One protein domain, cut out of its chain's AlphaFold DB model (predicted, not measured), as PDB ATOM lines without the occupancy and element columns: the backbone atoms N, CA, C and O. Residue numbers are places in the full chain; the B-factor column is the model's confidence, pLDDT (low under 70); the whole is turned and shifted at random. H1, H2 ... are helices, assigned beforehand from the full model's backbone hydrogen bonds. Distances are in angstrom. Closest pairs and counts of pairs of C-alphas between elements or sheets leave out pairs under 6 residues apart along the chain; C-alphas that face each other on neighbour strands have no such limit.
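Overview. This is residues 20 to 95 of the 356 residues of an uncharacterized protein of Candidatus Ornithobacterium hominis (UniProt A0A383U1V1). The longest helix, H1, lies side by side with H2 and H3 in an up-and-down bundle, each running against the one before, and H4 folds back near H3. The printed part has 76 residues with four named helices, H1 to H4 in chain order, and is all helix. It is compact, radius of gyration of the C-alphas 12.6 A, yet elongated, spanning 43 by 24 by 16 A.

Arrangement. H1, residues 20 to 38, touches H3, residues 61 to 75, the same way at a shallow tilt of 5 degrees; their closest C-alphas, Ser 31 and Gly 63, are 5.5 A apart. With residues 30 to 38 alone, H1 touches H2, residues 44 to 54, in a helical hairpin; the closest C-alphas, Met 38 and Val 47, are 6.3 A apart. H2 and H3 form another hairpin, H3 touching with residues 71 to 75 alone; the closest C-alphas, Val 47 and Val 71, are 6.9 A apart. H4, residues 82 to 93, is close but not clearly touching H3, closest C-alphas Ile 68 and Phe 92, 7.0 A, and apart from H1 and H2. Every O i to N i+4 pair is within hydrogen-bond range in H2, H3 and H4, and 13 of 15 in H1.

Along the chain. H1 runs 27.8 A from C-alpha 20 at (16.840, -14.590, -38.510). H2 measures 15.5 A, H3 20.8 A and H4 16.7 A, ending at C-alpha 93 (44.873, -13.475, -36.806).

Size, cuts and confidence. The farthest C-alphas, Phe 20 and Ser 81, are 43.0 A apart. The printed part has no cut and no long link. Residues 22 to 28 are under pLDDT 70.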
ATOM      1  N   PHE A  20      15.722 -13.875 -39.126       74.44
ATOM      2  CA  PHE A  20      16.840 -14.590 -38.510       74.44
ATOM      3  C   PHE A  20      17.273 -15.810 -39.340       74.44
ATOM      4  O   PHE A  20      18.456 -15.960 -39.650       74.44
ATOM      5  N   VAL A  21      16.324 -16.643 -39.779       73.19
ATOM      6  CA  VAL A  21      16.593 -17.815 -40.633       73.19
ATOM      7  C   VAL A  21      17.138 -17.403 -42.004       73.19
ATOM      8  O   VAL A  21      18.068 -18.044 -42.503       73.19
ATOM      9  N   ALA A  22      16.617 -16.331 -42.608       68.19
ATOM     10  CA  ALA A  22      17.091 -15.823 -43.896       68.19
ATOM     11  C   ALA A  22      18.539 -15.308 -43.812       68.19
ATOM     12  O   ALA A  22      19.374 -15.689 -44.637       68.19
ATOM     13  N   ILE A  23      18.868 -14.523 -42.780       65.06
ATOM     14  CA  ILE A  23      20.233 -14.029 -42.526       65.06
ATOM     15  C   ILE A  23      21.198 -15.203 -42.302       65.06
ATOM     16  O   ILE A  23      22.290 -15.235 -42.876       65.06
ATOM     17  N   PHE A  24      20.791 -16.204 -41.516       60.97
ATOM     18  CA  PHE A  24      21.625 -17.379 -41.255       60.97
ATOM     19  C   PHE A  24      21.846 -18.222 -42.524       60.97
ATOM     20  O   PHE A  24      22.968 -18.646 -42.808       60.97
ATOM     21  N   SER A  25      20.803 -18.409 -43.339       61.28
ATOM     22  CA  SER A  25      20.873 -19.193 -44.579       61.28
ATOM     23  C   SER A  25      21.747 -18.522 -45.643       61.28
ATOM     24  O   SER A  25      22.593 -19.190 -46.242       61.28
ATOM     25  N   LEU A  26      21.634 -17.201 -45.834       59.12
ATOM     26  CA  LEU A  26      22.461 -16.449 -46.788       59.12
ATOM     27  C   LEU A  26      23.954 -16.495 -46.419       59.12
ATOM     28  O   LEU A  26      24.795 -16.757 -47.282       59.12
ATOM     29  N   ASN A  27      24.293 -16.353 -45.134       58.16
ATOM     30  CA  ASN A  27      25.680 -16.455 -44.656       58.16
ATOM     31  C   ASN A  27      26.284 -17.859 -44.854       58.16
ATOM     32  O   ASN A  27      27.466 -18.002 -45.192       58.16
ATOM     33  N   THR A  28      25.481 -18.919 -44.714       61.69
ATOM     34  CA  THR A  28      25.949 -20.288 -45.004       61.69
ATOM     35  C   THR A  28      26.203 -20.527 -46.495       61.69
ATOM     36  O   THR A  28      26.969 -21.425 -46.835       61.69
ATOM     37  N   SER A  29      25.603 -19.730 -47.384       75.31
ATOM     38  CA  SER A  29      25.772 -19.862 -48.836       75.31
ATOM     39  C   SER A  29      27.156 -19.396 -49.302       75.31
ATOM     40  O   SER A  29      27.861 -20.142 -49.983       75.31
ATOM     41  N   LYS A  30      27.604 -18.209 -48.862       86.75
ATOM     42  CA  LYS A  30      28.901 -17.639 -49.281       86.75
ATOM     43  C   LYS A  30      30.093 -18.485 -48.828       86.75
ATOM     44  O   LYS A  30      30.970 -18.795 -49.628       86.75
ATOM     45  N   SER A  31      30.097 -18.919 -47.565       88.69
ATOM     46  CA  SER A  31      31.160 -19.785 -47.026       88.69
ATOM     47  C   SER A  31      31.254 -21.133 -47.754       88.69
ATOM     48  O   SER A  31      32.354 -21.601 -48.039       88.69
ATOM     49  N   LYS A  32      30.118 -21.744 -48.118       90.62
ATOM     50  CA  LYS A  32      30.096 -22.980 -48.918       90.62
ATOM     51  C   LYS A  32      30.682 -22.774 -50.313       90.62
ATOM     52  O   LYS A  32      31.462 -23.613 -50.763       90.62
ATOM     53  N   GLU A  33      30.328 -21.680 -50.984       94.00
ATOM     54  CA  GLU A  33      30.859 -21.366 -52.315       94.00
ATOM     55  C   GLU A  33      32.369 -21.089 -52.271       94.00
ATOM     56  O   GLU A  33      33.115 -21.644 -53.079       94.00
ATOM     57  N   ALA A  34      32.840 -20.338 -51.270       94.88
ATOM     58  CA  ALA A  34      34.265 -20.099 -51.047       94.88
ATOM     59  C   ALA A  34      35.041 -21.417 -50.870       94.88
ATOM     60  O   ALA A  34      36.034 -21.649 -51.555       94.88
ATOM     61  N   ILE A  35      34.550 -22.331 -50.022       94.44
ATOM     62  CA  ILE A  35      35.167 -23.654 -49.803       94.44
ATOM     63  C   ILE A  35      35.168 -24.492 -51.091       94.44
ATOM     64  O   ILE A  35      36.139 -25.188 -51.390       94.44
ATOM     65  N   LYS A  36      34.097 -24.429 -51.890       95.88
ATOM     66  CA  LYS A  36      34.018 -25.133 -53.178       95.88
ATOM     67  C   LYS A  36      35.065 -24.622 -54.170       95.88
ATOM     68  O   LYS A  36      35.672 -25.439 -54.863       95.88
ATOM     69  N   GLN A  37      35.288 -23.310 -54.236       96.81
ATOM     70  CA  GLN A  37      36.342 -22.719 -55.068       96.81
ATOM     71  C   GLN A  37      37.735 -23.030 -54.514       96.81
ATOM     72  O   GLN A  37      38.614 -23.401 -55.286       96.81
ATOM     73  N   MET A  38      37.916 -22.996 -53.190       96.38
ATOM     74  CA  MET A  38      39.186 -23.306 -52.520       96.38
ATOM     75  C   MET A  38      39.709 -24.698 -52.892       96.38
ATOM     76  O   MET A  38      40.891 -24.879 -53.175       96.38
ATOM     77  N   ARG A  39      38.810 -25.686 -52.986       93.88
ATOM     78  CA  ARG A  39      39.151 -27.050 -53.427       93.88
ATOM     79  C   ARG A  39      39.709 -27.113 -54.851       93.88
ATOM     80  O   ARG A  39      40.465 -28.032 -55.150       93.88
ATOM     81  N   LYS A  40      39.332 -26.170 -55.718       95.38
ATOM     82  CA  LYS A  40      39.772 -26.099 -57.120       95.38
ATOM     83  C   LYS A  40      41.053 -25.292 -57.319       95.38
ATOM     84  O   LYS A  40      41.631 -25.387 -58.394       95.38
ATOM     85  N   ALA A  41      41.481 -24.510 -56.327       96.62
ATOM     86  CA  ALA A  41      42.724 -23.755 -56.422       96.62
ATOM     87  C   ALA A  41      43.907 -24.709 -56.675       96.62
ATOM     88  O   ALA A  41      43.935 -25.821 -56.147       96.62
ATOM     89  N   SER A  42      44.884 -24.306 -57.473       94.38
ATOM     90  CA  SER A  42      46.080 -25.096 -57.787       94.38
ATOM     91  C   SER A  42      47.367 -24.463 -57.265       94.38
ATOM     92  O   SER A  42      48.368 -25.163 -57.145       94.38
ATOM     93  N   ASN A  43      47.343 -23.178 -56.912       95.19
ATOM     94  CA  ASN A  43      48.503 -22.432 -56.428       95.19
ATOM     95  C   ASN A  43      48.121 -21.419 -55.328       95.19
ATOM     96  O   ASN A  43      46.938 -21.208 -55.045       95.19
ATOM     97  N   GLN A  44      49.137 -20.818 -54.701       96.00
ATOM     98  CA  GLN A  44      48.985 -19.866 -53.593       96.00
ATOM     99  C   GLN A  44      48.223 -18.601 -54.004       96.00
ATOM    100  O   GLN A  44      47.334 -18.170 -53.276       96.00
ATOM    101  N   GLU A  45      48.499 -18.059 -55.190       96.88
ATOM    102  CA  GLU A  45      47.833 -16.859 -55.712       96.88
ATOM    103  C   GLU A  45      46.314 -17.062 -55.840       96.88
ATOM    104  O   GLU A  45      45.517 -16.216 -55.444       96.88
ATOM    105  N   GLN A  46      45.875 -18.223 -56.331       97.81
ATOM    106  CA  GLN A  46      44.451 -18.550 -56.404       97.81
ATOM    107  C   GLN A  46      43.817 -18.694 -55.020       97.81
ATOM    108  O   GLN A  46      42.682 -18.257 -54.825       97.81
ATOM    109  N   VAL A  47      44.527 -19.296 -54.061       97.62
ATOM    110  CA  VAL A  47      44.061 -19.386 -52.669       97.62
ATOM    111  C   VAL A  47      43.868 -17.988 -52.084       97.62
ATOM    112  O   VAL A  47      42.827 -17.714 -51.487       97.62
ATOM    113  N   GLU A  48      44.829 -17.096 -52.307       97.44
ATOM    114  CA  GLU A  48      44.776 -15.703 -51.874       97.44
ATOM    115  C   GLU A  48      43.638 -14.921 -52.534       97.44
ATOM    116  O   GLU A  48      42.860 -14.266 -51.842       97.44
ATOM    117  N   ASN A  49      43.458 -15.062 -53.844       97.62
ATOM    118  CA  ASN A  49      42.357 -14.425 -54.564       97.62
ATOM    119  C   ASN A  49      40.988 -14.876 -54.031       97.62
ATOM    120  O   ASN A  49      40.080 -14.058 -53.876       97.62
ATOM    121  N   ILE A  50      40.823 -16.165 -53.711       97.62
ATOM    122  CA  ILE A  50      39.582 -16.676 -53.109       97.62
ATOM    123  C   ILE A  50      39.422 -16.147 -51.678       97.62
ATOM    124  O   ILE A  50      38.320 -15.751 -51.303       97.62
ATOM    125  N   TRP A  51      40.492 -16.119 -50.883       96.56
ATOM    126  CA  TRP A  51      40.468 -15.555 -49.532       96.56
ATOM    127  C   TRP A  51      40.001 -14.096 -49.545       96.56
ATOM    128  O   TRP A  51      38.971 -13.792 -48.944       96.56
ATOM    129  N   ASN A  52      40.681 -13.235 -50.305       96.19
ATOM    130  CA  ASN A  52      40.386 -11.803 -50.404       96.19
ATOM    131  C   ASN A  52      38.970 -11.540 -50.936       96.19
ATOM    132  O   ASN A  52      38.297 -10.619 -50.487       96.19
ATOM    133  N   LYS A  53      38.477 -12.378 -51.855       96.44
ATOM    134  CA  LYS A  53      37.121 -12.252 -52.403       96.44
ATOM    135  C   LYS A  53      36.018 -12.544 -51.381       96.44
ATOM    136  O   LYS A  53      34.927 -11.997 -51.514       96.44
ATOM    137  N   TYR A  54      36.246 -13.456 -50.434       95.38
ATOM    138  CA  TYR A  54      35.167 -14.008 -49.607       95.38
ATOM    139  C   TYR A  54      35.276 -13.718 -48.109       95.38
ATOM    140  O   TYR A  54      34.245 -13.778 -47.440       95.38
ATOM    141  N   ILE A  55      36.461 -13.455 -47.548       93.38
ATOM    142  CA  ILE A  55      36.641 -13.442 -46.086       93.38
ATOM    143  C   ILE A  55      35.832 -12.340 -45.382       93.38
ATOM    144  O   ILE A  55      35.136 -12.631 -44.403       93.38
ATOM    145  N   ASP A  56      35.840 -11.124 -45.927       91.31
ATOM    146  CA  ASP A  56      35.092  -9.974 -45.394       91.31
ATOM    147  C   ASP A  56      33.581 -10.162 -45.525       91.31
ATOM    148  O   ASP A  56      32.794  -9.790 -44.656       91.31
ATOM    149  N   ASP A  57      33.188 -10.842 -46.594       90.44
ATOM    150  CA  ASP A  57      31.811 -11.116 -46.969       90.44
ATOM    151  C   ASP A  57      31.130 -12.179 -46.090       90.44
ATOM    152  O   ASP A  57      29.903 -12.347 -46.137       90.44
ATOM    153  N   ILE A  58      31.905 -12.929 -45.299       89.06
ATOM    154  CA  ILE A  58      31.404 -13.946 -44.374       89.06
ATOM    155  C   ILE A  58      31.253 -13.319 -42.987       89.06
ATOM    156  O   ILE A  58      32.202 -13.247 -42.218       89.06
ATOM    157  N   ASN A  59      30.029 -12.940 -42.619       82.25
ATOM    158  CA  ASN A  59      29.755 -12.272 -41.338       82.25
ATOM    159  C   ASN A  59      29.717 -13.206 -40.114       82.25
ATOM    160  O   ASN A  59      29.695 -12.744 -38.978       82.25
ATOM    161  N   SER A  60      29.674 -14.526 -40.316       86.19
ATOM    162  CA  SER A  60      29.559 -15.494 -39.217       86.19
ATOM    163  C   SER A  60      30.916 -16.082 -38.824       86.19
ATOM    164  O   SER A  60      31.599 -16.637 -39.689       86.19
ATOM    165  N   ASN A  61      31.244 -16.090 -37.527       86.25
ATOM    166  CA  ASN A  61      32.493 -16.669 -37.002       86.25
ATOM    167  C   ASN A  61      32.690 -18.129 -37.438       86.25
ATOM    168  O   ASN A  61      33.728 -18.474 -37.986       86.25
ATOM    169  N   ASN A  62      31.653 -18.967 -37.325       86.75
ATOM    170  CA  ASN A  62      31.698 -20.366 -37.777       86.75
ATOM    171  C   ASN A  62      31.979 -20.501 -39.290       86.75
ATOM    172  O   ASN A  62      32.646 -21.431 -39.734       86.75
ATOM    173  N   GLY A  63      31.461 -19.579 -40.108       89.56
ATOM    174  CA  GLY A  63      31.754 -19.541 -41.542       89.56
ATOM    175  C   GLY A  63      33.220 -19.204 -41.821       89.56
ATOM    176  O   GLY A  63      33.843 -19.874 -42.644       89.56
ATOM    177  N   ARG A  64      33.775 -18.215 -41.105       91.25
ATOM    178  CA  ARG A  64      35.191 -17.829 -41.206       91.25
ATOM    179  C   ARG A  64      36.109 -18.954 -40.742       91.25
ATOM    180  O   ARG A  64      37.028 -19.308 -41.469       91.25
ATOM    181  N   GLU A  65      35.814 -19.589 -39.607       90.75
ATOM    182  CA  GLU A  65      36.578 -20.739 -39.102       90.75
ATOM    183  C   GLU A  65      36.638 -21.885 -40.122       90.75
ATOM    184  O   GLU A  65      37.701 -22.464 -40.354       90.75
ATOM    185  N   LYS A  66      35.515 -22.194 -40.785       92.25
ATOM    186  CA  LYS A  66      35.474 -23.214 -41.844       92.25
ATOM    187  C   LYS A  66      36.294 -22.821 -43.071       92.25
ATOM    188  O   LYS A  66      36.963 -23.683 -43.638       92.25
ATOM    189  N   LEU A  67      36.251 -21.549 -43.480       94.25
ATOM    190  CA  LEU A  67      37.070 -21.058 -44.588       94.25
ATOM    191  C   LEU A  67      38.562 -21.115 -44.235       94.25
ATOM    192  O   LEU A  67      39.323 -21.697 -44.998       94.25
ATOM    193  N   ILE A  68      38.962 -20.609 -43.062       94.56
ATOM    194  CA  ILE A  68      40.344 -20.680 -42.555       94.56
ATOM    195  C   ILE A  68      40.834 -22.125 -42.558       94.56
ATOM    196  O   ILE A  68      41.919 -22.407 -43.060       94.56
ATOM    197  N   LYS A  69      40.026 -23.062 -42.050       94.19
ATOM    198  CA  LYS A  69      40.367 -24.486 -42.073       94.19
ATOM    199  C   LYS A  69      40.604 -24.989 -43.501       94.19
ATOM    200  O   LYS A  69      41.626 -25.619 -43.748       94.19
ATOM    201  N   SER A  70      39.714 -24.669 -44.441       95.94
ATOM    202  CA  SER A  70      39.869 -25.079 -45.844       95.94
ATOM    203  C   SER A  70      41.095 -24.454 -46.517       95.94
ATOM    204  O   SER A  70      41.703 -25.101 -47.367       95.94
ATOM    205  N   VAL A  71      41.449 -23.215 -46.167       96.94
ATOM    206  CA  VAL A  71      42.661 -22.537 -46.648       96.94
ATOM    207  C   VAL A  71      43.898 -23.243 -46.110       96.94
ATOM    208  O   VAL A  71      44.760 -23.616 -46.896       96.94
ATOM    209  N   LYS A  72      43.961 -23.498 -44.797       96.12
ATOM    210  CA  LYS A  72      45.069 -24.223 -44.156       96.12
ATOM    211  C   LYS A  72      45.270 -25.608 -44.760       96.12
ATOM    212  O   LYS A  72      46.382 -25.940 -45.153       96.12
ATOM    213  N   GLU A  73      44.192 -26.381 -44.909       95.75
ATOM    214  CA  GLU A  73      44.223 -27.700 -45.558       95.75
ATOM    215  C   GLU A  73      44.774 -27.613 -46.982       95.75
ATOM    216  O   GLU A  73      45.565 -28.459 -47.395       95.75
ATOM    217  N   LYS A  74      44.389 -26.578 -47.737       96.81
ATOM    218  CA  LYS A  74      44.848 -26.404 -49.111       96.81
ATOM    219  C   LYS A  74      46.316 -25.987 -49.186       96.81
ATOM    220  O   LYS A  74      47.089 -26.596 -49.921       96.81
ATOM    221  N   LEU A  75      46.704 -24.983 -48.415       96.88
ATOM    222  CA  LEU A  75      48.072 -24.477 -48.336       96.88
ATOM    223  C   LEU A  75      49.053 -25.520 -47.784       96.88
ATOM    224  O   LEU A  75      50.196 -25.557 -48.219       96.88
ATOM    225  N   ALA A  76      48.607 -26.429 -46.909       95.94
ATOM    226  CA  ALA A  76      49.424 -27.542 -46.418       95.94
ATOM    227  C   ALA A  76      49.854 -28.522 -47.527       95.94
ATOM    228  O   ALA A  76      50.794 -29.287 -47.335       95.94
ATOM    229  N   THR A  77      49.187 -28.503 -48.688       94.88
ATOM    230  CA  THR A  77      49.587 -29.289 -49.872       94.88
ATOM    231  C   THR A  77      50.610 -28.573 -50.758       94.88
ATOM    232  O   THR A  77      51.065 -29.139 -51.750       94.88
ATOM    233  N   MET A  78      50.959 -27.327 -50.430       94.81
ATOM    234  CA  MET A  78      51.848 -26.470 -51.210       94.81
ATOM    235  C   MET A  78      53.210 -26.333 -50.523       94.81
ATOM    236  O   MET A  78      53.329 -26.439 -49.304       94.81
ATOM    237  N   LYS A  79      54.253 -26.066 -51.313       94.44
ATOM    238  CA  LYS A  79      55.583 -25.750 -50.789       94.44
ATOM    239  C   LYS A  79      55.649 -24.256 -50.472       94.44
ATOM    240  O   LYS A  79      55.856 -23.457 -51.377       94.44
ATOM    241  N   LEU A  80      55.454 -23.911 -49.205       95.00
ATOM    242  CA  LEU A  80      55.509 -22.535 -48.710       95.00
ATOM    243  C   LEU A  80      56.887 -22.209 -48.130       95.00
ATOM    244  O   LEU A  80      57.524 -23.075 -47.523       95.00
ATOM    245  N   SER A  81      57.333 -20.965 -48.302       94.50
ATOM    246  CA  SER A  81      58.470 -20.426 -47.554       94.50
ATOM    247  C   SER A  81      58.054 -20.017 -46.134       94.50
ATOM    248  O   SER A  81      56.869 -19.881 -45.826       94.50
ATOM    249  N   ASP A  82      59.031 -19.778 -45.258       90.56
ATOM    250  CA  ASP A  82      58.762 -19.321 -43.888       90.56
ATOM    251  C   ASP A  82      58.096 -17.935 -43.867       90.56
ATOM    252  O   ASP A  82      57.234 -17.675 -43.026       90.56
ATOM    253  N   ASN A  83      58.427 -17.082 -44.845       92.50
ATOM    254  CA  ASN A  83      57.792 -15.778 -45.030       92.50
ATOM    255  C   ASN A  83      56.323 -15.925 -45.450       92.50
ATOM    256  O   ASN A  83      55.469 -15.249 -44.879       92.50
ATOM    257  N   ASP A  84      56.013 -16.849 -46.370       95.44
ATOM    258  CA  ASP A  84      54.625 -17.132 -46.765       95.44
ATOM    259  C   ASP A  84      53.801 -17.611 -45.563       95.44
ATOM    260  O   ASP A  84      52.678 -17.161 -45.339       95.44
ATOM    261  N   ILE A  85      54.362 -18.522 -44.759       95.38
ATOM    262  CA  ILE A  85      53.702 -19.048 -43.556       95.38
ATOM    263  C   ILE A  85      53.412 -17.912 -42.566       95.38
ATOM    264  O   ILE A  85      52.300 -17.830 -42.039       95.38
ATOM    265  N   ALA A  86      54.381 -17.025 -42.327       92.69
ATOM    266  CA  ALA A  86      54.210 -15.876 -41.441       92.69
ATOM    267  C   ALA A  86      53.127 -14.907 -41.948       92.69
ATOM    268  O   ALA A  86      52.279 -14.458 -41.171       92.69
ATOM    269  N   GLU A  87      53.104 -14.623 -43.251       94.81
ATOM    270  CA  GLU A  87      52.096 -13.760 -43.868       94.81
ATOM    271  C   GLU A  87      50.681 -14.344 -43.727       94.81
ATOM    272  O   GLU A  87      49.739 -13.643 -43.342       94.81
ATOM    273  N   TRP A  88      50.523 -15.648 -43.957       96.38
ATOM    274  CA  TRP A  88      49.239 -16.322 -43.772       96.38
ATOM    275  C   TRP A  88      48.778 -16.333 -42.315       96.38
ATOM    276  O   TRP A  88      47.595 -16.104 -42.057       96.38
ATOM    277  N   HIS A  89      49.679 -16.525 -41.347       94.56
ATOM    278  CA  HIS A  89      49.322 -16.398 -39.928       94.56
ATOM    279  C   HIS A  89      48.853 -14.989 -39.572       94.56
ATOM    280  O   HIS A  89      47.852 -14.843 -38.868       94.56
ATOM    281  N   ASN A  90      49.488 -13.950 -40.125       93.06
ATOM    282  CA  ASN A  90      49.011 -12.572 -39.984       93.06
ATOM    283  C   ASN A  90      47.591 -12.405 -40.540       93.06
ATOM    284  O   ASN A  90      46.731 -11.859 -39.847       93.06
ATOM    285  N   LYS A  91      47.309 -12.948 -41.731       94.81
ATOM    286  CA  LYS A  91      45.961 -12.942 -42.325       94.81
ATOM    287  C   LYS A  91      44.942 -13.675 -41.445       94.81
ATOM    288  O   LYS A  91      43.833 -13.180 -41.254       94.81
ATOM    289  N   PHE A  92      45.292 -14.824 -40.867       94.00
ATOM    290  CA  PHE A  92      44.377 -15.583 -40.005       94.00
ATOM    291  C   PHE A  92      44.061 -14.874 -38.688       94.00
ATOM    292  O   PHE A  92      42.910 -14.923 -38.251       94.00
ATOM    293  N   ARG A  93      45.043 -14.202 -38.076       90.25
ATOM    294  CA  ARG A  93      44.873 -13.475 -36.806       90.25
ATOM    295  C   ARG A  93      43.813 -12.382 -36.863       90.25
ATOM    296  O   ARG A  93      43.120 -12.169 -35.879       90.25
ATOM    297  N   VAL A  94      43.638 -11.735 -38.017       90.75
ATOM    298  CA  VAL A  94      42.598 -10.706 -38.205       90.75
ATOM    299  C   VAL A  94      41.190 -11.271 -37.971       90.75
ATOM    300  O   VAL A  94      40.300 -10.561 -37.510       90.75
ATOM    301  N   TYR A  95      40.986 -12.561 -38.249       88.38
ATOM    302  CA  TYR A  95      39.670 -13.207 -38.230       88.38
ATOM    303  C   TYR A  95      39.553 -14.348 -37.213       88.38
ATOM    304  O   TYR A  95      38.532 -15.042 -37.188       88.38
TER     305      TYR A  95